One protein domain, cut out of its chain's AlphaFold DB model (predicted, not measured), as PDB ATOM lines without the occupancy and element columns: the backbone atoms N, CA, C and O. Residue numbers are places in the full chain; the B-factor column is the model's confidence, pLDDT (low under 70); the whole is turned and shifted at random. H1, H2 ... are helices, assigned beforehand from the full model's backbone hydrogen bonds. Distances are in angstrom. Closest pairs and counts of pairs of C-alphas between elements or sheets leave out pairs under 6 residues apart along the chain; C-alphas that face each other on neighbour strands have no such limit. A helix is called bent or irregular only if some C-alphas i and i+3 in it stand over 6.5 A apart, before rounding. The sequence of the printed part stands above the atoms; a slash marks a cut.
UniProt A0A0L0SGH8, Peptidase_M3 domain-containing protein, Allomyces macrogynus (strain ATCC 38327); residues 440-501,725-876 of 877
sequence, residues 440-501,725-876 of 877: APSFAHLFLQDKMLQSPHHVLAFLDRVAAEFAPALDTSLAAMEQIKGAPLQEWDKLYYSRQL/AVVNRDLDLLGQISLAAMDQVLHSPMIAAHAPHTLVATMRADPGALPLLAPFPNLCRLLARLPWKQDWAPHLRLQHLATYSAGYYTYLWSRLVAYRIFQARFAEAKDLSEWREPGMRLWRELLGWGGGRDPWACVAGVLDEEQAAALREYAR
ATOM      1  N   ALA A 440     274.743 326.057 156.004       96.12
ATOM      2  CA  ALA A 440     274.056 324.768 156.024       96.12
ATOM      3  C   ALA A 440     272.758 324.810 155.178       96.12
ATOM      4  O   ALA A 440     271.970 325.744 155.324       96.12
ATOM      5  N   PRO A 441     272.453 323.788 154.344       96.50
ATOM      6  CA  PRO A 441     271.264 323.800 153.476       96.50
ATOM      7  C   PRO A 441     269.914 323.901 154.206       96.50
ATOM      8  O   PRO A 441     268.929 324.363 153.630       96.50
ATOM      9  N   SER A 442     269.835 323.436 155.454       97.56
ATOM     10  CA  SER A 442     268.685 323.634 156.344       97.56
ATOM     11  C   SER A 442     269.072 323.386 157.802       97.56
ATOM     12  O   SER A 442     270.148 322.853 158.076       97.56
ATOM     13  N   PHE A 443     268.176 323.698 158.743       97.94
ATOM     14  CA  PHE A 443     268.416 323.434 160.164       97.94
ATOM     15  C   PHE A 443     268.672 321.947 160.450       97.94
ATOM     16  O   PHE A 443     269.597 321.627 161.188       97.94
ATOM     17  N   ALA A 444     267.950 321.027 159.794       97.94
ATOM     18  CA  ALA A 444     268.230 319.594 159.910       97.94
ATOM     19  C   ALA A 444     269.640 319.211 159.411       97.94
ATOM     20  O   ALA A 444     270.287 318.350 160.000       97.94
ATOM     21  N   HIS A 445     270.169 319.881 158.380       97.31
ATOM     22  CA  HIS A 445     271.552 319.667 157.932       97.31
ATOM     23  C   HIS A 445     272.601 320.249 158.886       97.31
ATOM     24  O   HIS A 445     273.731 319.772 158.874       97.31
ATOM     25  N   LEU A 446     272.271 321.270 159.682       95.69
ATOM     26  CA  LEU A 446     273.157 321.796 160.725       95.69
ATOM     27  C   LEU A 446     273.130 320.892 161.967       95.69
ATOM     28  O   LEU A 446     274.168 320.437 162.435       95.69
ATOM     29  N   PHE A 447     271.927 320.572 162.451       95.19
ATOM     30  CA  PHE A 447     271.703 319.796 163.670       95.19
ATOM     31  C   PHE A 447     272.262 318.368 163.613       95.19
ATOM     32  O   PHE A 447     272.650 317.828 164.649       95.19
ATOM     33  N   LEU A 448     272.284 317.732 162.437       95.81
ATOM     34  CA  LEU A 448     272.643 316.317 162.319       95.81
ATOM     35  C   LEU A 448     274.149 316.037 162.199       95.81
ATOM     36  O   LEU A 448     274.523 314.883 162.372       95.81
ATOM     37  N   GLN A 449     275.015 317.027 161.942       92.06
ATOM     38  CA  GLN A 449     276.432 316.800 161.573       92.06
ATOM     39  C   GLN A 449     277.235 315.980 162.598       92.06
ATOM     40  O   GLN A 449     278.082 315.168 162.223       92.06
ATOM     41  N   ASP A 450     276.949 316.171 163.884       89.62
ATOM     42  CA  ASP A 450     277.578 315.499 165.025       89.62
ATOM     43  C   ASP A 450     276.808 314.269 165.548       89.62
ATOM     44  O   ASP A 450     277.268 313.606 166.480       89.62
ATOM     45  N   LYS A 451     275.638 313.978 164.972       94.38
ATOM     46  CA  LYS A 451     274.739 312.883 165.366       94.38
ATOM     47  C   LYS A 451     275.144 311.575 164.679       94.38
ATOM     48  O   LYS A 451     275.781 311.599 163.626       94.38
ATOM     49  N   MET A 452     274.774 310.421 165.235       95.12
ATOM     50  CA  MET A 452     275.138 309.098 164.697       95.12
ATOM     51  C   MET A 452     274.715 308.903 163.234       95.12
ATOM     52  O   MET A 452     275.453 308.259 162.483       95.12
ATOM     53  N   LEU A 453     273.569 309.469 162.827       93.88
ATOM     54  CA  LEU A 453     273.050 309.378 161.452       93.88
ATOM     55  C   LEU A 453     273.551 310.481 160.497       93.88
ATOM     56  O   LEU A 453     273.460 310.308 159.285       93.88
ATOM     57  N   GLN A 454     274.149 311.570 160.981       94.00
ATOM     58  CA  GLN A 454     274.905 312.568 160.192       94.00
ATOM     59  C   GLN A 454     274.166 313.386 159.102       94.00
ATOM     60  O   GLN A 454     274.685 314.422 158.691       94.00
ATOM     61  N   SER A 455     272.995 312.977 158.592       95.44
ATOM     62  CA  SER A 455     272.266 313.723 157.546       95.44
ATOM     63  C   SER A 455     270.757 313.420 157.501       95.44
ATOM     64  O   SER A 455     270.360 312.303 157.848       95.44
ATOM     65  N   PRO A 456     269.912 314.344 156.988       97.00
ATOM     66  CA  PRO A 456     268.482 314.079 156.802       97.00
ATOM     67  C   PRO A 456     268.211 312.912 155.844       97.00
ATOM     68  O   PRO A 456     267.228 312.197 156.007       97.00
ATOM     69  N   HIS A 457     269.102 312.676 154.872       96.25
ATOM     70  CA  HIS A 457     269.000 311.541 153.953       96.25
ATOM     71  C   HIS A 457     269.092 310.201 154.693       96.25
ATOM     72  O   HIS A 457     268.264 309.326 154.465       96.25
ATOM     73  N   HIS A 458     270.057 310.037 155.605       96.44
ATOM     74  CA  HIS A 458     270.174 308.812 156.406       96.44
ATOM     75  C   HIS A 458     268.996 308.647 157.377       96.44
ATOM     76  O   HIS A 458     268.491 307.540 157.532       96.44
ATOM     77  N   VAL A 459     268.504 309.740 157.981       97.31
ATOM     78  CA  VAL A 459     267.296 309.708 158.827       97.31
ATOM     79  C   VAL A 459     266.080 309.224 158.031       97.31
ATOM     80  O   VAL A 459     265.351 308.350 158.497       97.31
ATOM     81  N   LEU A 460     265.872 309.737 156.819       97.62
ATOM     82  CA  LEU A 460     264.743 309.343 155.976       97.62
ATOM     83  C   LEU A 460     264.907 307.939 155.375       97.62
ATOM     84  O   LEU A 460     263.919 307.214 155.310       97.62
ATOM     85  N   ALA A 461     266.127 307.509 155.034       96.75
ATOM     86  CA  ALA A 461     266.418 306.132 154.620       96.75
ATOM     87  C   ALA A 461     266.124 305.127 155.748       96.75
ATOM     88  O   ALA A 461     265.424 304.139 155.536       96.75
ATOM     89  N   PHE A 462     266.565 305.428 156.975       95.44
ATOM     90  CA  PHE A 462     266.229 304.653 158.171       95.44
ATOM     91  C   PHE A 462     264.708 304.569 158.391       95.44
ATOM     92  O   PHE A 462     264.178 303.479 158.609       95.44
ATOM     93  N   LEU A 463     263.983 305.690 158.282       94.88
ATOM     94  CA  LEU A 463     262.520 305.705 158.419       94.88
ATOM     95  C   LEU A 463     261.804 304.950 157.284       94.88
ATOM     96  O   LEU A 463     260.802 304.289 157.548       94.88
ATOM     97  N   ASP A 464     262.311 305.002 156.049       95.88
ATOM     98  CA  ASP A 464     261.795 304.240 154.905       95.88
ATOM     99  C   ASP A 464     261.978 302.733 155.091       95.88
ATOM    100  O   ASP A 464     261.035 301.964 154.902       95.88
ATOM    101  N   ARG A 465     263.157 302.318 155.554       91.88
ATOM    102  CA  ARG A 465     263.480 300.925 155.855       91.88
ATOM    103  C   ARG A 465     262.626 300.371 156.993       91.88
ATOM    104  O   ARG A 465     261.995 299.326 156.834       91.88
ATOM    105  N   VAL A 466     262.514 301.112 158.099       89.00
ATOM    106  CA  VAL A 466     261.614 300.760 159.206       89.00
ATOM    107  C   VAL A 466     260.165 300.691 158.715       89.00
ATOM    108  O   VAL A 466     259.468 299.742 159.059       89.00
ATOM    109  N   ALA A 467     259.711 301.625 157.871       90.12
ATOM    110  CA  ALA A 467     258.373 301.593 157.277       90.12
ATOM    111  C   ALA A 467     258.149 300.377 156.355       90.12
ATOM    112  O   ALA A 467     257.070 299.783 156.390       90.12
ATOM    113  N   ALA A 468     259.150 299.981 155.564       90.44
ATOM    114  CA  ALA A 468     259.093 298.827 154.667       90.44
ATOM    115  C   ALA A 468     258.933 297.509 155.437       90.44
ATOM    116  O   ALA A 468     258.038 296.720 155.135       90.44
ATOM    117  N   GLU A 469     259.772 297.301 156.455       87.56
ATOM    118  CA  GLU A 469     259.751 296.105 157.301       87.56
ATOM    119  C   GLU A 469     258.490 296.071 158.202       87.56
ATOM    120  O   GLU A 469     257.984 294.999 158.540       87.56
ATOM    121  N   PHE A 470     257.957 297.238 158.591       84.81
ATOM    122  CA  PHE A 470     256.787 297.385 159.469       84.81
ATOM    123  C   PHE A 470     255.432 297.220 158.758       84.81
ATOM    124  O   PHE A 470     254.501 296.654 159.340       84.81
ATOM    125  N   ALA A 471     255.294 297.698 157.516       85.81
ATOM    126  CA  ALA A 471     254.003 297.805 156.827       85.81
ATOM    127  C   ALA A 471     253.114 296.534 156.851       85.81
ATOM    128  O   ALA A 471     251.910 296.693 157.059       85.81
ATOM    129  N   PRO A 472     253.629 295.290 156.722       85.56
ATOM    130  CA  PRO A 472     252.788 294.087 156.775       85.56
ATOM    131  C   PRO A 472     252.089 293.857 158.127       85.56
ATOM    132  O   PRO A 472     250.984 293.310 158.168       85.56
ATOM    133  N   ALA A 473     252.709 294.276 159.238       81.31
ATOM    134  CA  ALA A 473     252.100 294.199 160.567       81.31
ATOM    135  C   ALA A 473     250.975 295.236 160.702       81.31
ATOM    136  O   ALA A 473     249.849 294.882 161.052       81.31
ATOM    137  N   LEU A 474     251.254 296.485 160.306       84.31
ATOM    138  CA  LEU A 474     250.261 297.558 160.274       84.31
ATOM    139  C   LEU A 474     249.046 297.188 159.411       84.31
ATOM    140  O   LEU A 474     247.919 297.349 159.866       84.31
ATOM    141  N   ASP A 475     249.264 296.656 158.207       87.12
ATOM    142  CA  ASP A 475     248.188 296.236 157.299       87.12
ATOM    143  C   ASP A 475     247.310 295.141 157.915       87.12
ATOM    144  O   ASP A 475     246.085 295.191 157.803       87.12
ATOM    145  N   THR A 476     247.916 294.193 158.635       85.50
ATOM    146  CA  THR A 476     247.188 293.153 159.377       85.50
ATOM    147  C   THR A 476     246.348 293.762 160.507       85.50
ATOM    148  O   THR A 476     245.166 293.441 160.646       85.50
ATOM    149  N   SER A 477     246.933 294.674 161.291       83.56
ATOM    150  CA  SER A 477     246.260 295.367 162.397       83.56
ATOM    151  C   SER A 477     245.112 296.271 161.929       83.56
ATOM    152  O   SER A 477     244.046 296.261 162.545       83.56
ATOM    153  N   LEU A 478     245.294 297.026 160.840       87.44
ATOM    154  CA  LEU A 478     244.258 297.894 160.271       87.44
ATOM    155  C   LEU A 478     243.108 297.072 159.680       87.44
ATOM    156  O   LEU A 478     241.958 297.312 160.042       87.44
ATOM    157  N   ALA A 479     243.401 296.048 158.870       90.06
ATOM    158  CA  ALA A 479     242.371 295.178 158.297       90.06
ATOM    159  C   ALA A 479     241.541 294.464 159.382       90.06
ATOM    160  O   ALA A 479     240.328 294.309 159.236       90.06
ATOM    161  N   ALA A 480     242.163 294.073 160.499       87.62
ATOM    162  CA  ALA A 480     241.450 293.502 161.638       87.62
ATOM    163  C   ALA A 480     240.549 294.530 162.357       87.62
ATOM    164  O   ALA A 480     239.441 294.184 162.764       87.62
ATOM    165  N   MET A 481     240.961 295.801 162.474       89.44
ATOM    166  CA  MET A 481     240.087 296.867 162.994       89.44
ATOM    167  C   MET A 481     238.913 297.161 162.049       89.44
ATOM    168  O   MET A 481     237.785 297.305 162.514       89.44
ATOM    169  N   GLU A 482     239.141 297.188 160.732       92.69
ATOM    170  CA  GLU A 482     238.085 297.379 159.725       92.69
ATOM    171  C   GLU A 482     237.075 296.226 159.709       92.69
ATOM    172  O   GLU A 482     235.874 296.466 159.590       92.69
ATOM    173  N   GLN A 483     237.524 294.984 159.920       93.62
ATOM    174  CA  GLN A 483     236.634 293.832 160.096       93.62
ATOM    175  C   GLN A 483     235.757 293.944 161.354       93.62
ATOM    176  O   GLN A 483     234.602 293.523 161.316       93.62
ATOM    177  N   ILE A 484     236.262 294.531 162.446       91.94
ATOM    178  CA  ILE A 484     235.469 294.773 163.666       91.94
ATOM    179  C   ILE A 484     234.521 295.972 163.484       91.94
ATOM    180  O   ILE A 484     233.393 295.932 163.975       91.94
ATOM    181  N   LYS A 485     234.934 297.027 162.763       94.31
ATOM    182  CA  LYS A 485     234.067 298.174 162.439       94.31
ATOM    183  C   LYS A 485     232.964 297.811 161.435       94.31
ATOM    184  O   LYS A 485     231.866 298.354 161.515       94.31
ATOM    185  N   GLY A 486     233.252 296.926 160.479       95.75
ATOM    186  CA  GLY A 486     232.384 296.630 159.335       95.75
ATOM    187  C   GLY A 486     232.363 297.730 158.260       95.75
ATOM    188  O   GLY A 486     231.521 297.695 157.365       95.75
ATOM    189  N   ALA A 487     233.266 298.711 158.351       93.31
ATOM    190  CA  ALA A 487     233.388 299.860 157.454       93.31
ATOM    191  C   ALA A 487     234.831 300.420 157.492       93.31
ATOM    192  O   ALA A 487     235.558 300.109 158.439       93.31
ATOM    193  N   PRO A 488     235.241 301.263 156.520       91.50
ATOM    194  CA  PRO A 488     236.585 301.844 156.485       91.50
ATOM    195  C   PRO A 488     236.951 302.633 157.749       91.50
ATOM    196  O   PRO A 488     236.141 303.410 158.279       91.50
ATOM    197  N   LEU A 489     238.186 302.451 158.214       91.38
ATOM    198  CA  LEU A 489     238.676 303.036 159.463       91.38
ATOM    199  C   LEU A 489     238.984 304.532 159.305       91.38
ATOM    200  O   LEU A 489     239.665 304.935 158.363       91.38
ATOM    201  N   GLN A 490     238.526 305.358 160.248       92.12
ATOM    202  CA  GLN A 490     238.904 306.772 160.326       92.12
ATOM    203  C   GLN A 490     239.972 307.001 161.403       92.12
ATOM    204  O   GLN A 490     240.198 306.169 162.283       92.12
ATOM    205  N   GLU A 491     240.640 308.154 161.367       90.25
ATOM    206  CA  GLU A 491     241.694 308.510 162.330       90.25
ATOM    207  C   GLU A 491     241.215 308.458 163.801       90.25
ATOM    208  O   GLU A 491     241.947 307.976 164.669       90.25
ATOM    209  N   TRP A 492     239.961 308.844 164.071       92.50
ATOM    210  CA  TRP A 492     239.322 308.794 165.395       92.50
ATOM    211  C   TRP A 492     238.873 307.395 165.855       92.50
ATOM    212  O   TRP A 492     238.505 307.210 167.015       92.50
ATOM    213  N   ASP A 493     238.896 306.394 164.975       92.25
ATOM    214  CA  ASP A 493     238.473 305.026 165.289       92.25
ATOM    215  C   ASP A 493     239.604 304.148 165.818       92.25
ATOM    216  O   ASP A 493     239.365 303.204 166.573       92.25
ATOM    217  N   LYS A 494     240.847 304.452 165.430       87.06
ATOM    218  CA  LYS A 494     242.017 303.583 165.635       87.06
ATOM    219  C   LYS A 494     242.206 303.185 167.101       87.06
ATOM    220  O   LYS A 494     242.474 302.025 167.402       87.06
ATOM    221  N   LEU A 495     242.013 304.141 168.013       84.69
ATOM    222  CA  LEU A 495     242.127 303.943 169.462       84.69
ATOM    223  C   LEU A 495     240.929 303.186 170.069       84.69
ATOM    224  O   LEU A 495     241.074 302.500 171.079       84.69
ATOM    225  N   TYR A 496     239.750 303.258 169.451       87.50
ATOM    226  CA  TYR A 496     238.563 302.537 169.911       87.50
ATOM    227  C   TYR A 496     238.587 301.064 169.482       87.50
ATOM    228  O   TYR A 496     238.289 300.173 170.282       87.50
ATOM    229  N   TYR A 497     238.988 300.776 168.239       88.25
ATOM    230  CA  TYR A 497     239.062 299.399 167.739       88.25
ATOM    231  C   TYR A 497     240.355 298.674 168.134       88.25
ATOM    232  O   TYR A 497     240.323 297.448 168.259       88.25
ATOM    233  N   SER A 498     241.444 299.376 168.484       79.88
ATOM    234  CA  SER A 498     242.607 298.737 169.126       79.88
ATOM    235  C   SER A 498     242.232 297.985 170.409       79.88
ATOM    236  O   SER A 498     242.791 296.923 170.672       79.88
ATOM    237  N   ARG A 499     241.233 298.469 171.167       74.50
ATOM    238  CA  ARG A 499     240.692 297.799 172.370       74.50
ATOM    239  C   ARG A 499     239.950 296.496 172.094       74.50
ATOM    240  O   ARG A 499     239.744 295.704 173.017       74.50
ATOM    241  N   GLN A 500     239.519 296.290 170.856       78.81
ATOM    242  CA  GLN A 500     238.592 295.228 170.472       78.81
ATOM    243  C   GLN A 500     239.271 294.087 169.708       78.81
ATOM    244  O   GLN A 500     238.687 293.009 169.601       78.81
ATOM    245  N   LEU A 501     240.508 294.292 169.242       72.69
ATOM    246  CA  LEU A 501     241.340 293.240 168.662       72.69
ATOM    247  C   LEU A 501     241.518 292.052 169.643       72.69
ATOM    248  O   LEU A 501     241.597 292.276 170.857       72.69
ATOM    249  N   ALA A 725     248.256 301.134 177.988       31.92
ATOM    250  CA  ALA A 725     246.818 301.335 178.235       31.92
ATOM    251  C   ALA A 725     245.997 301.453 176.924       31.92
ATOM    252  O   ALA A 725     245.213 302.378 176.718       31.92
ATOM    253  N   VAL A 726     246.160 300.437 176.074       40.00
ATOM    254  CA  VAL A 726     245.444 300.072 174.849       40.00
ATOM    255  C   VAL A 726     245.664 300.907 173.583       40.00
ATOM    256  O   VAL A 726     244.820 300.906 172.683       40.00
ATOM    257  N   VAL A 727     246.843 301.517 173.418       48.47
ATOM    258  CA  VAL A 727     247.363 301.705 172.049       48.47
ATOM    259  C   VAL A 727     247.588 300.316 171.436       48.47
ATOM    260  O   VAL A 727     248.214 299.466 172.072       48.47
ATOM    261  N   ASN A 728     247.117 300.075 170.207       62.50
ATOM    262  CA  ASN A 728     247.713 299.002 169.409       62.50
ATOM    263  C   ASN A 728     249.141 299.462 169.076       62.50
ATOM    264  O   ASN A 728     249.348 300.554 168.551       62.50
ATOM    265  N   ARG A 729     250.109 298.613 169.407       67.94
ATOM    266  CA  ARG A 729     251.549 298.841 169.299       67.94
ATOM    267  C   ARG A 729     252.023 299.245 167.885       67.94
ATOM    268  O   ARG A 729     253.052 299.906 167.753       67.94
ATOM    269  N   ASP A 730     251.274 298.891 166.846       76.44
ATOM    270  CA  ASP A 730     251.522 299.306 165.462       76.44
ATOM    271  C   ASP A 730     251.090 300.765 165.231       76.44
ATOM    272  O   ASP A 730     251.787 301.530 164.569       76.44
ATOM    273  N   LEU A 731     249.985 301.207 165.840       79.06
ATOM    274  CA  LEU A 731     249.550 302.609 165.779       79.06
ATOM    275  C   LEU A 731     250.557 303.545 166.464       79.06
ATOM    276  O   LEU A 731     250.790 304.647 165.971       79.06
ATOM    277  N   ASP A 732     251.170 303.090 167.564       78.94
ATOM    278  CA  ASP A 732     252.284 303.779 168.229       78.94
ATOM    279  C   ASP A 732     253.467 303.975 167.268       78.94
ATOM    280  O   ASP A 732     253.957 305.091 167.098       78.94
ATOM    281  N   LEU A 733     253.908 302.901 166.601       82.31
ATOM    282  CA  LEU A 733     255.045 302.943 165.679       82.31
ATOM    283  C   LEU A 733     254.745 303.802 164.438       82.31
ATOM    284  O   LEU A 733     255.573 304.624 164.049       82.31
ATOM    285  N   LEU A 734     253.537 303.698 163.874       87.06
ATOM    286  CA  LEU A 734     253.058 304.583 162.809       87.06
ATOM    287  C   LEU A 734     253.072 306.059 163.241       87.06
ATOM    288  O   LEU A 734     253.486 306.922 162.465       87.06
ATOM    289  N   GLY A 735     252.644 306.349 164.473       87.75
ATOM    290  CA  GLY A 735     252.698 307.685 165.060       87.75
ATOM    291  C   GLY A 735     254.132 308.202 165.160       87.75
ATOM    292  O   GLY A 735     254.431 309.271 164.637       87.75
ATOM    293  N   GLN A 736     255.038 307.419 165.746       89.69
ATOM    294  CA  GLN A 736     256.454 307.778 165.885       89.69
ATOM    295  C   GLN A 736     257.133 308.056 164.533       89.69
ATOM    296  O   GLN A 736     257.797 309.082 164.388       89.69
ATOM    297  N   ILE A 737     256.916 307.205 163.522       92.00
ATOM    298  CA  ILE A 737     257.449 307.412 162.162       92.00
ATOM    299  C   ILE A 737     256.856 308.687 161.539       92.00
ATOM    300  O   ILE A 737     257.584 309.472 160.932       92.00
ATOM    301  N   SER A 738     255.554 308.933 161.729       93.50
ATOM    302  CA  SER A 738     254.878 310.133 161.213       93.50
ATOM    303  C   SER A 738     255.421 311.425 161.825       93.50
ATOM    304  O   SER A 738     255.639 312.394 161.104       93.50
ATOM    305  N   LEU A 739     255.669 311.441 163.139       94.31
ATOM    306  CA  LEU A 739     256.233 312.599 163.839       94.31
ATOM    307  C   LEU A 739     257.705 312.830 163.454       94.31
ATOM    308  O   LEU A 739     258.093 313.973 163.226       94.31
ATOM    309  N   ALA A 740     258.498 311.764 163.297       96.19
ATOM    310  CA  ALA A 740     259.889 311.859 162.850       96.19
ATOM    311  C   ALA A 740     260.012 312.388 161.408       96.19
ATOM    312  O   ALA A 740     260.833 313.263 161.142       96.19
ATOM    313  N   ALA A 741     259.159 311.924 160.487       97.44
ATOM    314  CA  ALA A 741     259.101 312.456 159.125       97.44
ATOM    315  C   ALA A 741     258.647 313.929 159.103       97.44
ATOM    316  O   ALA A 741     259.242 314.746 158.400       97.44
ATOM    317  N   MET A 742     257.642 314.286 159.912       97.25
ATOM    318  CA  MET A 742     257.137 315.659 160.032       97.25
ATOM    319  C   MET A 742     258.212 316.635 160.522       97.25
ATOM    320  O   MET A 742     258.359 317.720 159.966       97.25
ATOM    321  N   ASP A 743     258.990 316.238 161.528       98.00
ATOM    322  CA  ASP A 743     260.102 317.020 162.070       98.00
ATOM    323  C   ASP A 743     261.214 317.264 161.028       98.00
ATOM    324  O   ASP A 743     261.669 318.400 160.869       98.00
ATOM    325  N   GLN A 744     261.586 316.247 160.237       98.19
ATOM    326  CA  GLN A 744     262.537 316.424 159.127       98.19
ATOM    327  C   GLN A 744     261.988 317.339 158.019       98.19
ATOM    328  O   GLN A 744     262.730 318.169 157.493       98.19
ATOM    329  N   VAL A 745     260.697 317.230 157.677       98.31
ATOM    330  CA  VAL A 745     260.038 318.097 156.680       98.31
ATOM    331  C   VAL A 745     260.013 319.558 157.140       98.31
ATOM    332  O   VAL A 745     260.358 320.446 156.357       98.31
ATOM    333  N   LEU A 746     259.662 319.821 158.403       98.38
ATOM    334  CA  LEU A 746     259.581 321.176 158.963       98.38
ATOM    335  C   LEU A 746     260.958 321.846 159.129       98.38
ATOM    336  O   LEU A 746     261.058 323.062 158.981       98.38
ATOM    337  N   HIS A 747     262.024 321.072 159.354       98.44
ATOM    338  CA  HIS A 747     263.409 321.562 159.437       98.44
ATOM    339  C   HIS A 747     264.207 321.430 158.115       98.44
ATOM    340  O   HIS A 747     265.444 321.539 158.095       98.44
ATOM    341  N   SER A 748     263.512 321.212 156.995       98.25
ATOM    342  CA  SER A 748     264.068 321.140 155.634       98.25
ATOM    343  C   SER A 748     264.211 322.527 154.972       98.25
ATOM    344  O   SER A 748     263.746 323.524 155.526       98.25
ATOM    345  N   PRO A 749     264.809 322.642 153.767       97.44
ATOM    346  CA  PRO A 749     264.821 323.903 153.016       97.44
ATOM    347  C   PRO A 749     263.419 324.378 152.591       97.44
ATOM    348  O   PRO A 749     263.242 325.544 152.252       97.44
ATOM    349  N   MET A 750     262.409 323.495 152.595       97.06
ATOM    350  CA  MET A 750     261.069 323.794 152.070       97.06
ATOM    351  C   MET A 750     260.311 324.844 152.898       97.06
ATOM    352  O   MET A 750     259.425 325.514 152.366       97.06
ATOM    353  N   ILE A 751     260.681 325.032 154.170       96.88
ATOM    354  CA  ILE A 751     260.080 326.037 155.059       96.88
ATOM    355  C   ILE A 751     260.315 327.481 154.578       96.88
ATOM    356  O   ILE A 751     259.536 328.374 154.892       96.88
ATOM    357  N   ALA A 752     261.333 327.715 153.740       95.81
ATOM    358  CA  ALA A 752     261.596 329.019 153.131       95.81
ATOM    359  C   ALA A 752     260.488 329.488 152.164       95.81
ATOM    360  O   ALA A 752     260.377 330.680 151.885       95.81
ATOM    361  N   ALA A 753     259.690 328.554 151.631       95.88
ATOM    362  CA  ALA A 753     258.674 328.813 150.608       95.88
ATOM    363  C   ALA A 753     257.238 328.467 151.051       95.88
ATOM    364  O   ALA A 753     256.283 328.782 150.336       95.88
ATOM    365  N   HIS A 754     257.065 327.809 152.202       96.31
ATOM    366  CA  HIS A 754     255.794 327.215 152.623       96.31
ATOM    367  C   HIS A 754     255.571 327.350 154.134       96.31
ATOM    368  O   HIS A 754     256.485 327.138 154.925       96.31
ATOM    369  N   ALA A 755     254.331 327.640 154.537       95.31
ATOM    370  CA  ALA A 755     253.943 327.655 155.947       95.31
ATOM    371  C   ALA A 755     253.976 326.233 156.561       95.31
ATOM    372  O   ALA A 755     253.736 325.262 155.830       95.31
ATOM    373  N   PRO A 756     254.199 326.089 157.887       96.31
ATOM    374  CA  PRO A 756     254.263 324.789 158.560       96.31
ATOM    375  C   PRO A 756     253.055 323.891 158.255       96.31
ATOM    376  O   PRO A 756     253.225 322.767 157.781       96.31
ATOM    377  N   HIS A 757     251.832 324.405 158.423       95.94
ATOM    378  CA  HIS A 757     250.605 323.665 158.120       95.94
ATOM    379  C   HIS A 757     250.497 323.245 156.646       95.94
ATOM    380  O   HIS A 757     249.995 322.158 156.366       95.94
ATOM    381  N   THR A 758     251.009 324.036 155.692       95.75
ATOM    382  CA  THR A 758     251.030 323.645 154.271       95.75
ATOM    383  C   THR A 758     251.906 322.414 154.053       95.75
ATOM    384  O   THR A 758     251.457 321.460 153.422       95.75
ATOM    385  N   LEU A 759     253.115 322.394 154.623       96.56
ATOM    386  CA  LEU A 759     254.017 321.243 154.522       96.56
ATOM    387  C   LEU A 759     253.417 319.987 155.166       96.56
ATOM    388  O   LEU A 759     253.468 318.913 154.570       96.56
ATOM    389  N   VAL A 760     252.802 320.121 156.345       95.62
ATOM    390  CA  VAL A 760     252.155 319.009 157.066       95.62
ATOM    391  C   VAL A 760     250.937 318.477 156.307       95.62
ATOM    392  O   VAL A 760     250.789 317.263 156.161       95.62
ATOM    393  N   ALA A 761     250.093 319.363 155.772       94.44
ATOM    394  CA  ALA A 761     248.928 318.973 154.986       94.44
ATOM    395  C   ALA A 761     249.327 318.270 153.678       94.44
ATOM    396  O   ALA A 761     248.715 317.261 153.332       94.44
ATOM    397  N   THR A 762     250.375 318.734 152.985       94.88
ATOM    398  CA  THR A 762     250.927 318.020 151.822       94.88
ATOM    399  C   THR A 762     251.514 316.671 152.238       94.88
ATOM    400  O   THR A 762     251.142 315.666 151.645       94.88
ATOM    401  N   MET A 763     252.328 316.603 153.300       95.19
ATOM    402  CA  MET A 763     252.917 315.348 153.801       95.19
ATOM    403  C   MET A 763     251.868 314.265 154.101       95.19
ATOM    404  O   MET A 763     252.135 313.076 153.941       95.19
ATOM    405  N   ARG A 764     250.681 314.663 154.568       92.31
ATOM    406  CA  ARG A 764     249.596 313.742 154.931       92.31
ATOM    407  C   ARG A 764     248.631 313.428 153.785       92.31
ATOM    408  O   ARG A 764     248.037 312.356 153.809       92.31
ATOM    409  N   ALA A 765     248.468 314.323 152.809       92.38
ATOM    410  CA  ALA A 765     247.598 314.107 151.649       92.38
ATOM    411  C   ALA A 765     248.316 313.408 150.477       92.38
ATOM    412  O   ALA A 765     247.756 312.501 149.868       92.38
ATOM    413  N   ASP A 766     249.546 313.827 150.176       94.12
ATOM    414  CA  ASP A 766     250.432 313.230 149.175       94.12
ATOM    415  C   ASP A 766     251.903 313.444 149.596       94.12
ATOM    416  O   ASP A 766     252.539 314.425 149.192       94.12
ATOM    417  N   PRO A 767     252.482 312.544 150.417       95.62
ATOM    418  CA  PRO A 767     253.890 312.634 150.797       95.62
ATOM    419  C   PRO A 767     254.836 312.539 149.590       95.62
ATOM    420  O   PRO A 767     255.927 313.100 149.643       95.62
ATOM    421  N   GLY A 768     254.421 311.897 148.489       96.19
ATOM    422  CA  GLY A 768     255.213 311.799 147.262       96.19
ATOM    423  C   GLY A 768     255.361 313.133 146.523       96.19
ATOM    424  O   GLY A 768     256.322 313.311 145.775       96.19
ATOM    425  N   ALA A 769     254.467 314.096 146.769       96.31
ATOM    426  CA  ALA A 769     254.578 315.456 146.243       96.31
ATOM    427  C   ALA A 769     255.654 316.307 146.948       96.31
ATOM    428  O   ALA A 769     256.033 317.355 146.423       96.31
ATOM    429  N   LEU A 770     256.171 315.887 148.112       97.06
ATOM    430  CA  LEU A 770     257.292 316.554 148.781       97.06
ATOM    431  C   LEU A 770     258.627 316.026 148.219       97.06
ATOM    432  O   LEU A 770     258.946 314.859 148.450       97.06
ATOM    433  N   PRO A 771     259.477 316.853 147.571       96.44
ATOM    434  CA  PRO A 771     260.741 316.386 146.987       96.44
ATOM    435  C   PRO A 771     261.720 315.765 147.994       96.44
ATOM    436  O   PRO A 771     262.586 314.988 147.603       96.44
ATOM    437  N   LEU A 772     261.572 316.088 149.284       97.25
ATOM    438  CA  LEU A 772     262.329 315.481 150.379       97.25
ATOM    439  C   LEU A 772     261.926 314.019 150.648       97.25
ATOM    440  O   LEU A 772     262.780 313.217 151.012       97.25
ATOM    441  N   LEU A 773     260.641 313.679 150.491       97.94
ATOM    442  CA  LEU A 773     260.103 312.347 150.793       97.94
ATOM    443  C   LEU A 773     259.940 311.468 149.546       97.94
ATOM    444  O   LEU A 773     259.981 310.248 149.665       97.94
ATOM    445  N   ALA A 774     259.825 312.057 148.353       97.56
ATOM    446  CA  ALA A 774     259.705 311.339 147.082       97.56
ATOM    447  C   ALA A 774     260.755 310.219 146.832       97.56
ATOM    448  O   ALA A 774     260.383 309.214 146.222       97.56
ATOM    449  N   PRO A 775     262.025 310.308 147.298       97.75
ATOM    450  CA  PRO A 775     262.992 309.204 147.199       97.75
ATOM    451  C   PRO A 775     262.684 307.987 148.092       97.75
ATOM    452  O   PRO A 775     263.328 306.954 147.941       97.75
ATOM    453  N   PHE A 776     261.722 308.109 149.012       97.62
ATOM    454  CA  PHE A 776     261.431 307.174 150.101       97.62
ATOM    455  C   PHE A 776     260.006 306.588 149.941       97.62
ATOM    456  O   PHE A 776     259.044 307.040 150.580       97.62
ATOM    457  N   PRO A 777     259.816 305.611 149.027       96.94
ATOM    458  CA  PRO A 777     258.500 305.124 148.616       96.94
ATOM    459  C   PRO A 777     257.831 304.192 149.635       96.94
ATOM    460  O   PRO A 777     256.635 303.921 149.518       96.94
ATOM    461  N   ASN A 778     258.554 303.663 150.621       96.44
ATOM    462  CA  ASN A 778     257.969 302.869 151.699       96.44
ATOM    463  C   ASN A 778     257.441 303.794 152.799       96.44
ATOM    464  O   ASN A 778     256.301 303.624 153.231       96.44
ATOM    465  N   LEU A 779     258.202 304.836 153.146       96.31
ATOM    466  CA  LEU A 779     257.779 305.917 154.031       96.31
ATOM    467  C   LEU A 779     256.551 306.641 153.462       96.31
ATOM    468  O   LEU A 779     255.537 306.741 154.149       96.31
ATOM    469  N   CYS A 780     256.581 307.055 152.190       96.88
ATOM    470  CA  CYS A 780     255.428 307.685 151.535       96.88
ATOM    471  C   CYS A 780     254.174 306.796 151.586       96.88
ATOM    472  O   CYS A 780     253.098 307.256 151.972       96.88
ATOM    473  N   ARG A 781     254.310 305.501 151.263       94.88
ATOM    474  CA  ARG A 781     253.197 304.540 151.340       94.88
ATOM    475  C   ARG A 781     252.729 304.255 152.765       94.88
ATOM    476  O   ARG A 781     251.607 303.784 152.903       94.88
ATOM    477  N   LEU A 782     253.542 304.490 153.796       92.38
ATOM    478  CA  LEU A 782     253.149 304.342 155.201       92.38
ATOM    479  C   LEU A 782     252.404 305.588 155.710       92.38
ATOM    480  O   LEU A 782     251.345 305.471 156.324       92.38
ATOM    481  N   LEU A 783     252.925 306.783 155.413       92.06
ATOM    482  CA  LEU A 783     252.334 308.064 155.818       92.06
ATOM    483  C   LEU A 783     250.934 308.271 155.214       92.06
ATOM    484  O   LEU A 783     250.042 308.766 155.900       92.06
ATOM    485  N   ALA A 784     250.728 307.827 153.970       90.50
ATOM    486  CA  ALA A 784     249.463 307.933 153.240       90.50
ATOM    487  C   ALA A 784     248.426 306.828 153.559       90.50
ATOM    488  O   ALA A 784     247.428 306.708 152.850       90.50
ATOM    489  N   ARG A 785     248.629 305.979 154.584       84.38
ATOM    490  CA  ARG A 785     247.707 304.852 154.872       84.38
ATOM    491  C   ARG A 785     246.362 305.226 155.479       84.38
ATOM    492  O   ARG A 785     245.491 304.363 155.543       84.38
ATOM    493  N   LEU A 786     246.197 306.448 155.971       76.25
ATOM    494  CA  LEU A 786     245.037 306.833 156.769       76.25
ATOM    495  C   LEU A 786     244.404 308.124 156.242       76.25
ATOM    496  O   LEU A 786     245.141 309.001 155.786       76.25
ATOM    497  N   PRO A 787     243.066 308.270 156.327       81.81
ATOM    498  CA  PRO A 787     242.379 309.485 155.910       81.81
ATOM    499  C   PRO A 787     242.974 310.746 156.545       81.81
ATOM    500  O   PRO A 787     243.320 310.771 157.727       81.81
ATOM    501  N   TRP A 788     243.063 311.811 155.752       84.94
ATOM    502  CA  TRP A 788     243.539 313.118 156.188       84.94
ATOM    503  C   TRP A 788     242.496 314.190 155.893       84.94
ATOM    504  O   TRP A 788     242.023 314.322 154.764       84.94
ATOM    505  N   LYS A 789     242.166 314.977 156.916       86.62
ATOM    506  CA  LYS A 789     241.313 316.156 156.814       86.62
ATOM    507  C   LYS A 789     242.219 317.386 156.707       86.62
ATOM    508  O   LYS A 789     243.102 317.572 157.540       86.62
ATOM    509  N   GLN A 790     242.045 318.197 155.661       80.94
ATOM    510  CA  GLN A 790     243.038 319.216 155.290       80.94
ATOM    511  C   GLN A 790     243.272 320.283 156.372       80.94
ATOM    512  O   GLN A 790     244.369 320.824 156.441       80.94
ATOM    513  N   ASP A 791     242.277 320.568 157.216       87.06
ATOM    514  CA  ASP A 791     242.338 321.541 158.308       87.06
ATOM    515  C   ASP A 791     242.999 321.023 159.600       87.06
ATOM    516  O   ASP A 791     243.129 321.790 160.548       87.06
ATOM    517  N   TRP A 792     243.458 319.770 159.678       92.75
ATOM    518  CA  TRP A 792     244.169 319.289 160.870       92.75
ATOM    519  C   TRP A 792     245.594 319.862 160.994       92.75
ATOM    520  O   TRP A 792     246.332 320.024 160.022       92.75
ATOM    521  N   ALA A 793     245.996 320.140 162.235       92.94
ATOM    522  CA  ALA A 793     247.244 320.810 162.596       92.94
ATOM    523  C   ALA A 793     247.981 320.112 163.772       92.94
ATOM    524  O   ALA A 793     248.197 320.720 164.824       92.94
ATOM    525  N   PRO A 794     248.370 318.823 163.637       90.56
ATOM    526  CA  PRO A 794     248.999 318.039 164.708       90.56
ATOM    527  C   PRO A 794     250.385 318.561 165.118       90.56
ATOM    528  O   PRO A 794     250.789 318.405 166.269       90.56
ATOM    529  N   HIS A 795     251.101 319.231 164.209       92.88
ATOM    530  CA  HIS A 795     252.368 319.912 164.495       92.88
ATOM    531  C   HIS A 795     252.224 320.965 165.600       92.88
ATOM    532  O   HIS A 795     253.122 321.103 166.425       92.88
ATOM    533  N   LEU A 796     251.053 321.603 165.717       92.31
ATOM    534  CA  LEU A 796     250.731 322.570 166.774       92.31
ATOM    535  C   LEU A 796     250.452 321.938 168.146       92.31
ATOM    536  O   LEU A 796     249.961 322.627 169.040       92.31
ATOM    537  N   ARG A 797     250.707 320.636 168.321       86.06
ATOM    538  CA  ARG A 797     250.746 319.946 169.624       86.06
ATOM    539  C   ARG A 797     252.123 319.350 169.931       86.06
ATOM    540  O   ARG A 797     252.364 318.911 171.053       86.06
ATOM    541  N   LEU A 798     253.040 319.333 168.961       88.31
ATOM    542  CA  LEU A 798     254.345 318.693 169.096       88.31
ATOM    543  C   LEU A 798     255.364 319.660 169.722       88.31
ATOM    544  O   LEU A 798     256.231 320.183 169.029       88.31
ATOM    545  N   GLN A 799     255.301 319.858 171.046       86.06
ATOM    546  CA  GLN A 799     256.279 320.663 171.814       86.06
ATOM    547  C   GLN A 799     257.747 320.254 171.558       86.06
ATOM    548  O   GLN A 799     258.644 321.088 171.645       86.06
ATOM    549  N   HIS A 800     257.992 319.001 171.162       89.44
ATOM    550  CA  HIS A 800     259.298 318.501 170.721       89.44
ATOM    551  C   HIS A 800     259.893 319.283 169.530       89.44
ATOM    552  O   HIS A 800     261.105 319.267 169.357       89.44
ATOM    553  N   LEU A 801     259.092 320.022 168.750       93.06
ATOM    554  CA  LEU A 801     259.599 320.950 167.727       93.06
ATOM    555  C   LEU A 801     260.323 322.172 168.325       93.06
ATOM    556  O   LEU A 801     260.999 322.875 167.582       93.06
ATOM    557  N   ALA A 802     260.229 322.430 169.634       89.81
ATOM    558  CA  ALA A 802     261.119 323.360 170.332       89.81
ATOM    559  C   ALA A 802     262.410 322.667 170.802       89.81
ATOM    560  O   ALA A 802     263.500 323.162 170.517       89.81
ATOM    561  N   THR A 803     262.293 321.526 171.489       84.25
ATOM    562  CA  THR A 803     263.371 320.931 172.306       84.25
ATOM    563  C   THR A 803     264.138 319.772 171.652       84.25
ATOM    564  O   THR A 803     265.322 319.612 171.918       84.25
ATOM    565  N   TYR A 804     263.515 319.003 170.756       88.75
ATOM    566  CA  TYR A 804     264.084 317.845 170.034       88.75
ATOM    567  C   TYR A 804     264.115 318.103 168.512       88.75
ATOM    568  O   TYR A 804     263.817 317.244 167.683       88.75
ATOM    569  N   SER A 805     264.443 319.340 168.156       90.94
ATOM    570  CA  SER A 805     264.304 319.931 166.820       90.94
ATOM    571  C   SER A 805     265.198 319.271 165.766       90.94
ATOM    572  O   SER A 805     266.414 319.250 165.931       90.94
ATOM    573  N   ALA A 806     264.611 318.768 164.674       96.12
ATOM    574  CA  ALA A 806     265.262 317.897 163.683       96.12
ATOM    575  C   ALA A 806     265.827 316.580 164.267       96.12
ATOM    576  O   ALA A 806     266.614 315.888 163.613       96.12
ATOM    577  N   GLY A 807     265.423 316.233 165.492       95.88
ATOM    578  CA  GLY A 807     265.889 315.097 166.271       95.88
ATOM    579  C   GLY A 807     264.823 314.052 166.594       95.88
ATOM    580  O   GLY A 807     265.183 313.043 167.181       95.88
ATOM    581  N   TYR A 808     263.546 314.197 166.219       95.38
ATOM    582  CA  TYR A 808     262.490 313.295 166.728       95.38
ATOM    583  C   TYR A 808     262.664 311.811 166.320       95.38
ATOM    584  O   TYR A 808     262.105 310.908 166.940       95.38
ATOM    585  N   TYR A 809     263.491 311.523 165.308       94.75
ATOM    586  CA  TYR A 809     263.885 310.156 164.947       94.75
ATOM    587  C   TYR A 809     264.695 309.426 166.039       94.75
ATOM    588  O   TYR A 809     264.774 308.194 165.994       94.75
ATOM    589  N   THR A 810     265.288 310.143 167.008       94.00
ATOM    590  CA  THR A 810     266.135 309.571 168.073       94.00
ATOM    591  C   THR A 810     265.403 308.465 168.832       94.00
ATOM    592  O   THR A 810     265.959 307.389 169.019       94.00
ATOM    593  N   TYR A 811     264.124 308.655 169.168       89.38
ATOM    594  CA  TYR A 811     263.308 307.663 169.879       89.38
ATOM    595  C   TYR A 811     263.110 306.344 169.115       89.38
ATOM    596  O   TYR A 811     262.861 305.307 169.732       89.38
ATOM    597  N   LEU A 812     263.214 306.352 167.782       89.88
ATOM    598  CA  LEU A 812     263.170 305.138 166.960       89.88
ATOM    599  C   LEU A 812     264.563 304.531 166.784       89.88
ATOM    600  O   LEU A 812     264.730 303.320 166.941       89.88
ATOM    601  N   TRP A 813     265.561 305.368 166.498       92.38
ATOM    602  CA  TRP A 813     266.947 304.942 166.320       92.38
ATOM    603  C   TRP A 813     267.533 304.337 167.602       92.38
ATOM    604  O   TRP A 813     267.946 303.176 167.635       92.38
ATOM    605  N   SER A 814     267.493 305.091 168.694       90.62
ATOM    606  CA  SER A 814     268.053 304.695 169.981       90.62
ATOM    607  C   SER A 814     267.313 303.502 170.582       90.62
ATOM    608  O   SER A 814     267.935 302.683 171.253       90.62
ATOM    609  N   ARG A 815     266.022 303.318 170.261       90.38
ATOM    610  CA  ARG A 815     265.260 302.106 170.595       90.38
ATOM    611  C   ARG A 815     265.757 300.868 169.850       90.38
ATOM    612  O   ARG A 815     265.848 299.811 170.467       90.38
ATOM    613  N   LEU A 816     266.133 300.975 168.572       87.94
ATOM    614  CA  LEU A 816     266.773 299.873 167.841       87.94
ATOM    615  C   LEU A 816     268.127 299.502 168.471       87.94
ATOM    616  O   LEU A 816     268.387 298.320 168.708       87.94
ATOM    617  N   VAL A 817     268.966 300.493 168.790       91.00
ATOM    618  CA  VAL A 817     270.284 300.272 169.414       91.00
ATOM    619  C   VAL A 817     270.147 299.676 170.821       91.00
ATOM    620  O   VAL A 817     270.761 298.650 171.116       91.00
ATOM    621  N   ALA A 818     269.295 300.258 171.670       91.06
ATOM    622  CA  ALA A 818     269.002 299.770 173.017       91.06
ATOM    623  C   ALA A 818     268.451 298.338 173.000       91.06
ATOM    624  O   ALA A 818     268.902 297.492 173.772       91.06
ATOM    625  N   TYR A 819     267.537 298.028 172.075       87.81
ATOM    626  CA  TYR A 819     267.010 296.675 171.910       87.81
ATOM    627  C   TYR A 819     268.112 295.670 171.526       87.81
ATOM    628  O   TYR A 819     268.181 294.584 172.104       87.81
ATOM    629  N   ARG A 820     269.014 296.016 170.590       88.25
ATOM    630  CA  ARG A 820     270.156 295.150 170.232       88.25
ATOM    631  C   ARG A 820     271.077 294.912 171.433       88.25
ATOM    632  O   ARG A 820     271.446 293.764 171.673       88.25
ATOM    633  N   ILE A 821     271.378 295.951 172.218       94.62
ATOM    634  CA  ILE A 821     272.157 295.831 173.464       94.62
ATOM    635  C   ILE A 821     271.454 294.900 174.456       94.62
ATOM    636  O   ILE A 821     272.094 294.000 174.999       94.62
ATOM    637  N   PHE A 822     270.143 295.056 174.652       94.06
ATOM    638  CA  PHE A 822     269.369 294.207 175.553       94.06
ATOM    639  C   PHE A 822     269.425 292.725 175.153       94.06
ATOM    640  O   PHE A 822     269.747 291.873 175.983       94.06
ATOM    641  N   GLN A 823     269.193 292.406 173.876       89.06
ATOM    642  CA  GLN A 823     269.262 291.025 173.382       89.06
ATOM    643  C   GLN A 823     270.668 290.425 173.499       89.06
ATOM    644  O   GLN A 823     270.819 289.313 173.995       89.06
ATOM    645  N   ALA A 824     271.706 291.159 173.088       91.50
ATOM    646  CA  ALA A 824     273.073 290.641 173.035       91.50
ATOM    647  C   ALA A 824     273.739 290.455 174.414       91.50
ATOM    648  O   ALA A 824     274.826 289.871 174.486       91.50
ATOM    649  N   ARG A 825     273.156 291.009 175.493       94.56
ATOM    650  CA  ARG A 825     273.813 291.128 176.811       94.56
ATOM    651  C   ARG A 825     272.940 290.845 178.039       94.56
ATOM    652  O   ARG A 825     273.509 290.547 179.083       94.56
ATOM    653  N   PHE A 826     271.610 290.937 177.951       95.56
ATOM    654  CA  PHE A 826     270.736 290.927 179.138       95.56
ATOM    655  C   PHE A 826     269.513 289.997 179.045       95.56
ATOM    656  O   PHE A 826     269.059 289.523 180.087       95.56
ATOM    657  N   ALA A 827     268.992 289.716 177.845       89.88
ATOM    658  CA  ALA A 827     267.710 289.020 177.655       89.88
ATOM    659  C   ALA A 827     267.681 287.543 178.107       89.88
ATOM    660  O   ALA A 827     266.661 287.078 178.602       89.88
ATOM    661  N   GLU A 828     268.785 286.807 177.961       91.25
ATOM    662  CA  GLU A 828     268.864 285.368 178.288       91.25
ATOM    663  C   GLU A 828     269.154 285.073 179.777       91.25
ATOM    664  O   GLU A 828     269.342 283.912 180.162       91.25
ATOM    665  N   ALA A 829     269.215 286.111 180.618       93.56
ATOM    666  CA  ALA A 829     269.630 285.998 182.014       93.56
ATOM    667  C   ALA A 829     268.612 285.240 182.884       93.56
ATOM    668  O   ALA A 829     267.413 285.539 182.904       93.56
ATOM    669  N   LYS A 830     269.105 284.273 183.659       94.12
ATOM    670  CA  LYS A 830     268.306 283.365 184.502       94.12
ATOM    671  C   LYS A 830     268.323 283.738 185.980       94.12
ATOM    672  O   LYS A 830     267.420 283.319 186.704       94.12
ATOM    673  N   ASP A 831     269.285 284.555 186.401       94.75
ATOM    674  CA  ASP A 831     269.370 285.160 187.730       94.75
ATOM    675  C   ASP A 831     269.891 286.608 187.652       94.75
ATOM    676  O   ASP A 831     270.569 286.988 186.698       94.75
ATOM    677  N   LEU A 832     269.588 287.428 188.665       93.44
ATOM    678  CA  LEU A 832     270.017 288.832 188.730       93.44
ATOM    679  C   LEU A 832     271.545 288.997 188.800       93.44
ATOM    680  O   LEU A 832     272.062 290.029 188.375       93.44
ATOM    681  N   SER A 833     272.278 288.004 189.313       94.25
ATOM    682  CA  SER A 833     273.745 288.036 189.357       94.25
ATOM    683  C   SER A 833     274.396 287.950 187.970       94.25
ATOM    684  O   SER A 833     275.475 288.514 187.772       94.25
ATOM    685  N   GLU A 834     273.726 287.343 186.984       97.25
ATOM    686  CA  GLU A 834     274.215 287.236 185.601       97.25
ATOM    687  C   GLU A 834     274.282 288.608 184.901       97.25
ATOM    688  O   GLU A 834     275.073 288.800 183.980       97.25
ATOM    689  N   TRP A 835     273.525 289.604 185.381       97.44
ATOM    690  CA  TRP A 835     273.554 290.979 184.872       97.44
ATOM    691  C   TRP A 835     274.754 291.818 185.343       97.44
ATOM    692  O   TRP A 835     274.973 292.898 184.791       97.44
ATOM    693  N   ARG A 836     275.561 291.353 186.310       95.94
ATOM    694  CA  ARG A 836     276.650 292.169 186.877       95.94
ATOM    695  C   ARG A 836     277.818 292.397 185.914       95.94
ATOM    696  O   ARG A 836     278.304 293.520 185.838       95.94
ATOM    697  N   GLU A 837     278.291 291.384 185.183       95.75
ATOM    698  CA  GLU A 837     279.370 291.611 184.196       95.75
ATOM    699  C   GLU A 837     278.878 292.483 183.031       95.75
ATOM    700  O   GLU A 837     279.500 293.525 182.793       95.75
ATOM    701  N   PRO A 838     277.733 292.185 182.379       96.69
ATOM    702  CA  PRO A 838     277.275 292.992 181.256       96.69
ATOM    703  C   PRO A 838     276.872 294.415 181.669       96.69
ATOM    704  O   PRO A 838     277.091 295.350 180.900       96.69
ATOM    705  N   GLY A 839     276.367 294.614 182.893       96.81
ATOM    706  CA  GLY A 839     276.126 295.935 183.481       96.81
ATOM    707  C   GLY A 839     277.424 296.713 183.734       96.81
ATOM    708  O   GLY A 839     277.554 297.857 183.300       96.81
ATOM    709  N   MET A 840     278.447 296.084 184.321       94.31
ATOM    710  CA  MET A 840     279.773 296.702 184.462       94.31
ATOM    711  C   MET A 840     280.461 296.949 183.108       94.31
ATOM    712  O   MET A 840     281.244 297.892 182.986       94.31
ATOM    713  N   ARG A 841     280.195 296.155 182.062       94.31
ATOM    714  CA  ARG A 841     280.639 296.450 180.686       94.31
ATOM    715  C   ARG A 841     279.884 297.646 180.096       94.31
ATOM    716  O   ARG A 841     280.528 298.550 179.580       94.31
ATOM    717  N   LEU A 842     278.559 297.699 180.230       96.06
ATOM    718  CA  LEU A 842     277.725 298.837 179.819       96.06
ATOM    719  C   LEU A 842     278.168 300.151 180.487       96.06
ATOM    720  O   LEU A 842     278.217 301.192 179.832       96.06
ATOM    721  N   TRP A 843     278.562 300.106 181.762       94.19
ATOM    722  CA  TRP A 843     279.149 301.259 182.446       94.19
ATOM    723  C   TRP A 843     280.500 301.651 181.830       94.19
ATOM    724  O   TRP A 843     280.642 302.779 181.361       94.19
ATOM    725  N   ARG A 844     281.473 300.732 181.757       91.25
ATOM    726  CA  ARG A 844     282.835 301.019 181.254       91.25
ATOM    727  C   ARG A 844     282.891 301.441 179.783       91.25
ATOM    728  O   ARG A 844     283.783 302.193 179.405       91.25
ATOM    729  N   GLU A 845     281.965 300.960 178.957       92.56
ATOM    730  CA  GLU A 845     282.005 301.126 177.499       92.56
ATOM    731  C   GLU A 845     280.964 302.112 176.948       92.56
ATOM    732  O   GLU A 845     281.056 302.504 175.785       92.56
ATOM    733  N   LEU A 846     279.983 302.544 177.742       94.06
ATOM    734  CA  LEU A 846     278.942 303.465 177.277       94.06
ATOM    735  C   LEU A 846     278.735 304.599 178.284       94.06
ATOM    736  O   LEU A 846     279.165 305.723 178.031       94.06
ATOM    737  N   LEU A 847     278.152 304.301 179.447       94.88
ATOM    738  CA  LEU A 847     277.690 305.326 180.397       94.88
ATOM    739  C   LEU A 847     278.843 306.142 180.993       94.88
ATOM    740  O   LEU A 847     278.720 307.345 181.191       94.88
ATOM    741  N   GLY A 848     279.975 305.488 181.254       91.81
ATOM    742  CA  GLY A 848     281.154 306.076 181.880       91.81
ATOM    743  C   GLY A 848     281.873 307.118 181.022       91.81
ATOM    744  O   GLY A 848     282.594 307.944 181.573       91.81
ATOM    745  N   TRP A 849     281.654 307.125 179.703       91.50
ATOM    746  CA  TRP A 849     282.300 308.074 178.792       91.50
ATOM    747  C   TRP A 849     281.525 309.384 178.615       91.50
ATOM    748  O   TRP A 849     282.148 310.391 178.280       91.50
ATOM    749  N   GLY A 850     280.200 309.396 178.803       92.44
ATOM    750  CA  GLY A 850     279.353 310.537 178.429       92.44
ATOM    751  C   GLY A 850     279.580 310.952 176.967       92.44
ATOM    752  O   GLY A 850     279.572 310.117 176.062       92.44
ATOM    753  N   GLY A 851     279.863 312.235 176.724       92.75
ATOM    754  CA  GLY A 851     280.295 312.758 175.418       92.75
ATOM    755  C   GLY A 851     281.774 312.535 175.077       92.75
ATOM    756  O   GLY A 851     282.199 312.832 173.956       92.75
ATOM    757  N   GLY A 852     282.562 312.008 176.019       91.38
ATOM    758  CA  GLY A 852     284.017 311.834 175.949       91.38
ATOM    759  C   GLY A 852     284.524 310.759 174.988       91.38
ATOM    760  O   GLY A 852     285.727 310.681 174.746       91.38
ATOM    761  N   ARG A 853     283.630 309.967 174.388       91.31
ATOM    762  CA  ARG A 853     283.950 308.997 173.333       91.31
ATOM    763  C   ARG A 853     282.992 309.155 172.152       91.31
ATOM    764  O   ARG A 853     281.948 309.800 172.247       91.31
ATOM    765  N   ASP A 854     283.391 308.619 171.007       92.44
ATOM    766  CA  ASP A 854     282.522 308.523 169.840       92.44
ATOM    767  C   ASP A 854     281.345 307.550 170.110       92.44
ATOM    768  O   ASP A 854     281.592 306.437 170.588       92.44
ATOM    769  N   PRO A 855     280.084 307.918 169.803       94.88
ATOM    770  CA  PRO A 855     278.918 307.058 170.022       94.88
ATOM    771  C   PRO A 855     278.998 305.672 169.373       94.88
ATOM    772  O   PRO A 855     278.570 304.684 169.969       94.88
ATOM    773  N   TRP A 856     279.566 305.566 168.170       94.88
ATOM    774  CA  TRP A 856     279.694 304.293 167.467       94.88
ATOM    775  C   TRP A 856     280.777 303.400 168.074       94.88
ATOM    776  O   TRP A 856     280.611 302.178 168.079       94.88
ATOM    777  N   ALA A 857     281.837 303.990 168.629       94.25
ATOM    778  CA  ALA A 857     282.804 303.285 169.468       94.25
ATOM    779  C   ALA A 857     282.194 302.861 170.820       94.25
ATOM    780  O   ALA A 857     282.493 301.774 171.307       94.25
ATOM    781  N   CYS A 858     281.297 303.662 171.408       95.12
ATOM    782  CA  CYS A 858     280.549 303.275 172.609       95.12
ATOM    783  C   CYS A 858     279.633 302.066 172.373       95.12
ATOM    784  O   CYS A 858     279.680 301.095 173.130       95.12
ATOM    785  N   VAL A 859     278.853 302.084 171.288       96.06
ATOM    786  CA  VAL A 859     278.006 300.948 170.896       96.06
ATOM    787  C   VAL A 859     278.854 299.705 170.607       96.06
ATOM    788  O   VAL A 859     278.522 298.634 171.112       96.06
ATOM    789  N   ALA A 860     279.980 299.833 169.895       96.31
ATOM    790  CA  ALA A 860     280.905 298.721 169.644       96.31
ATOM    791  C   ALA A 860     281.551 298.160 170.921       96.31
ATOM    792  O   ALA A 860     281.667 296.944 171.076       96.31
ATOM    793  N   GLY A 861     281.914 299.016 171.880       94.81
ATOM    794  CA  GLY A 861     282.442 298.579 173.173       94.81
ATOM    795  C   GLY A 861     281.471 297.664 173.929       94.81
ATOM    796  O   GLY A 861     281.899 296.691 174.552       94.81
ATOM    797  N   VAL A 862     280.157 297.888 173.807       95.88
ATOM    798  CA  VAL A 862     279.119 297.028 174.402       95.88
ATOM    799  C   VAL A 862     278.770 295.831 173.512       95.88
ATOM    800  O   VAL A 862     278.785 294.691 173.990       95.88
ATOM    801  N   LEU A 863     278.464 296.053 172.232       93.94
ATOM    802  CA  LEU A 863     277.944 295.027 171.320       93.94
ATOM    803  C   LEU A 863     279.004 294.103 170.720       93.94
ATOM    804  O   LEU A 863     278.673 292.948 170.503       93.94
ATOM    805  N   ASP A 864     280.259 294.540 170.616       94.00
ATOM    806  CA  ASP A 864     281.249 294.153 169.593       94.00
ATOM    807  C   ASP A 864     281.139 294.956 168.275       94.00
ATOM    808  O   ASP A 864     280.126 295.598 167.981       94.00
ATOM    809  N   GLU A 865     282.249 295.005 167.531       93.44
ATOM    810  CA  GLU A 865     282.409 295.845 166.334       93.44
ATOM    811  C   GLU A 865     281.679 295.272 165.107       93.44
ATOM    812  O   GLU A 865     281.284 296.043 164.239       93.44
ATOM    813  N   GLU A 866     281.431 293.957 165.043       94.88
ATOM    814  CA  GLU A 866     280.664 293.331 163.953       94.88
ATOM    815  C   GLU A 866     279.188 293.737 164.054       94.88
ATOM    816  O   GLU A 866     278.597 294.252 163.101       94.88
ATOM    817  N   GLN A 867     278.615 293.619 165.253       92.62
ATOM    818  CA  GLN A 867     277.242 294.038 165.535       92.62
ATOM    819  C   GLN A 867     277.061 295.561 165.427       92.62
ATOM    820  O   GLN A 867     276.025 296.032 164.946       92.62
ATOM    821  N   ALA A 868     278.067 296.349 165.821       92.69
ATOM    822  CA  ALA A 868     278.046 297.797 165.628       92.69
ATOM    823  C   ALA A 868     278.184 298.199 164.148       92.69
ATOM    824  O   ALA A 868     277.499 299.124 163.713       92.69
ATOM    825  N   ALA A 869     279.005 297.504 163.354       92.69
ATOM    826  CA  ALA A 869     279.111 297.735 161.914       92.69
ATOM    827  C   ALA A 869     277.791 297.425 161.188       92.69
ATOM    828  O   ALA A 869     277.340 298.246 160.391       92.69
ATOM    829  N   ALA A 870     277.113 296.326 161.537       90.81
ATOM    830  CA  ALA A 870     275.789 296.002 160.997       90.81
ATOM    831  C   ALA A 870     274.730 297.080 161.319       90.81
ATOM    832  O   ALA A 870     273.871 297.378 160.489       90.81
ATOM    833  N   LEU A 871     274.807 297.723 162.493       89.19
ATOM    834  CA  LEU A 871     273.967 298.883 162.824       89.19
ATOM    835  C   LEU A 871     274.341 300.143 162.020       89.19
ATOM    836  O   LEU A 871     273.443 300.869 161.601       89.19
ATOM    837  N   ARG A 872     275.635 300.395 161.763       88.25
ATOM    838  CA  ARG A 872     276.088 301.494 160.879       88.25
ATOM    839  C   ARG A 872     275.608 301.301 159.443       88.25
ATOM    840  O   ARG A 872     275.285 302.283 158.784       88.25
ATOM    841  N   GLU A 873     275.568 300.059 158.965       88.62
ATOM    842  CA  GLU A 873     275.052 299.708 157.640       88.62
ATOM    843  C   GLU A 873     273.529 299.893 157.571       88.62
ATOM    844  O   GLU A 873     273.051 300.601 156.689       88.62
ATOM    845  N   TYR A 874     272.769 299.379 158.548       85.56
ATOM    846  CA  TYR A 874     271.309 299.575 158.630       85.56
ATOM    847  C   TYR A 874     270.900 301.063 158.682       85.56
ATOM    848  O   TYR A 874     269.828 301.426 158.210       85.56
ATOM    849  N   ALA A 875     271.749 301.932 159.243       76.12
ATOM    850  CA  ALA A 875     271.523 303.378 159.316       76.12
ATOM    851  C   ALA A 875     271.910 304.161 158.042       76.12
ATOM    852  O   ALA A 875     271.642 305.360 157.965       76.12
ATOM    853  N   ARG A 876     272.598 303.531 157.077       74.31
ATOM    854  CA  ARG A 876     273.184 304.200 155.897       74.31
ATOM    855  C   ARG A 876     272.755 303.606 154.549       74.31
ATOM    856  O   ARG A 876     273.008 304.250 153.533       74.31
TER     857      ARG A 876
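Overview. This is residues 440 to 501 and 725 to 876 of the 877 residues of the protein "Peptidase_M3 domain-containing protein" of Allomyces macrogynus (strain ATCC 38327) (UniProt A0A0L0SGH8). Two helical lobes of unequal size are bridged by the long helix H10. In the larger one H4 is the core: H2a runs along it the opposite way, H7 crosses both, H1, H5, H6, H8 and H9 gather round its last part, and H2b with H3 makes an arm at its other end. The smaller lobe is H11 to H14, and H14 reaches back toward H2a. The printed part has 214 residues with fourteen named helices, H1 to H14 in order along the chain, and no named strand, and its class is all helix. It is compact, with a radius of gyration of the C-alphas of 19.3 A and spans of 53 by 47 by 28 A.

Arrangement. Begin with the longest helix, H2, residues 456 to 485, assigned as one helix by its hydrogen bonds but bent: C-alphas 469 and 472 are 7.3 A apart, and its arms H2a, residues 456 to 469, and H2b, residues 472 to 485, stand at a steep tilt of 59 degrees. Next look at the hub, H4, residues 729 to 746. It touches H2a at a shallow tilt of 22 degrees, opposite ways, the closest C-alphas being those of Leu 463 and Ile 737, 6.5 A apart. It touches H2b at Asp 730, whose C-alpha is 5.6 A from that of Leu 474. H3, residues 494 to 498, touches H2b; the closest C-alphas are those of Met 481 and Tyr 497, 5.5 A apart. H7, residues 777 to 783, touches H2a about perpendicular at 78 degrees, with C-alphas 464 and 779 closest at 4.4 A. H6, residues 756 to 765, touches H4 at a steep tilt of 47 degrees, with C-alphas 746 and 756 closest at 6.4 A. H8, residues 794 to 797, only just touches H6, with 3 pairs of C-alphas within 8 A, the closest Val 760 and His 795 at 7.5 A. H1, residues 443 to 447, and H9, residues 800 to 803, are close to H4 but not clearly touching, while H5, residues 749 to 752, and H4 meet only through their link. H10, residues 810 to 825, only just touches H4, with 3 pairs within 8 A, the closest C-alphas being those of Gln 736 and Leu 812, 7.3 A apart. H10 also touches H13, residues 855 to 863, the same way at a shallow tilt of 27 degrees, with C-alphas 821 and 863 closest at 6.2 A. H13 touches H11, residues 832 to 845, at C-alphas 845 and 861, 5.0 A apart, and H14, residues 865 to 874, at C-alphas 860 and 868, also 5.0 A apart. H12, residues 847 to 852, is irregular, with C-alphas 848 and 851 9.3 A apart, and H11 is only just irregular, with C-alphas 834 and 837 6.9 A apart; H12 and H13 meet only through their link. Of the nine helix pairs that touch and have a tilt, three are shallow, only just mostly crossed packing. Every O i to N i+4 pair is within hydrogen-bond range in H1, H2a, H2b, H3, H4, H6, H7, H13 and H14, against 11 of 12 in H10, 7 of 10 in H11 and 0 of 2 in H12, where 2 of 3 O i to N i+3 pairs are; H5, H8 and H9 are too short for an i+4 pair.

Along the chain. Find C-alpha 443 at (268.416, 323.434, 160.164), where H1 begins. H4 runs 25.9 A from C-alpha 729 at (251.549, 298.841, 169.299), H10 is 21.8 A long, H11 20.5 A, and H2a and H2b 20.0 A each. H14 ends at C-alpha 874, (271.309, 299.575, 158.630).

Size, cuts and confidence. The two C-alphas farthest apart are those of Ala 753 and Asp 831, 58.3 A. Residues 828 to 833, of which 832 to 833 belong to H11, stand free. Residues 502 to 724 are not printed, and C-alphas 501 and 725 are 13.7 A apart across that cut. Of the links printed whole, H6 to H7 is long, with 11 residues. Mean pLDDT of the printed part is 91.1, and residues 725 to 729 are under 70.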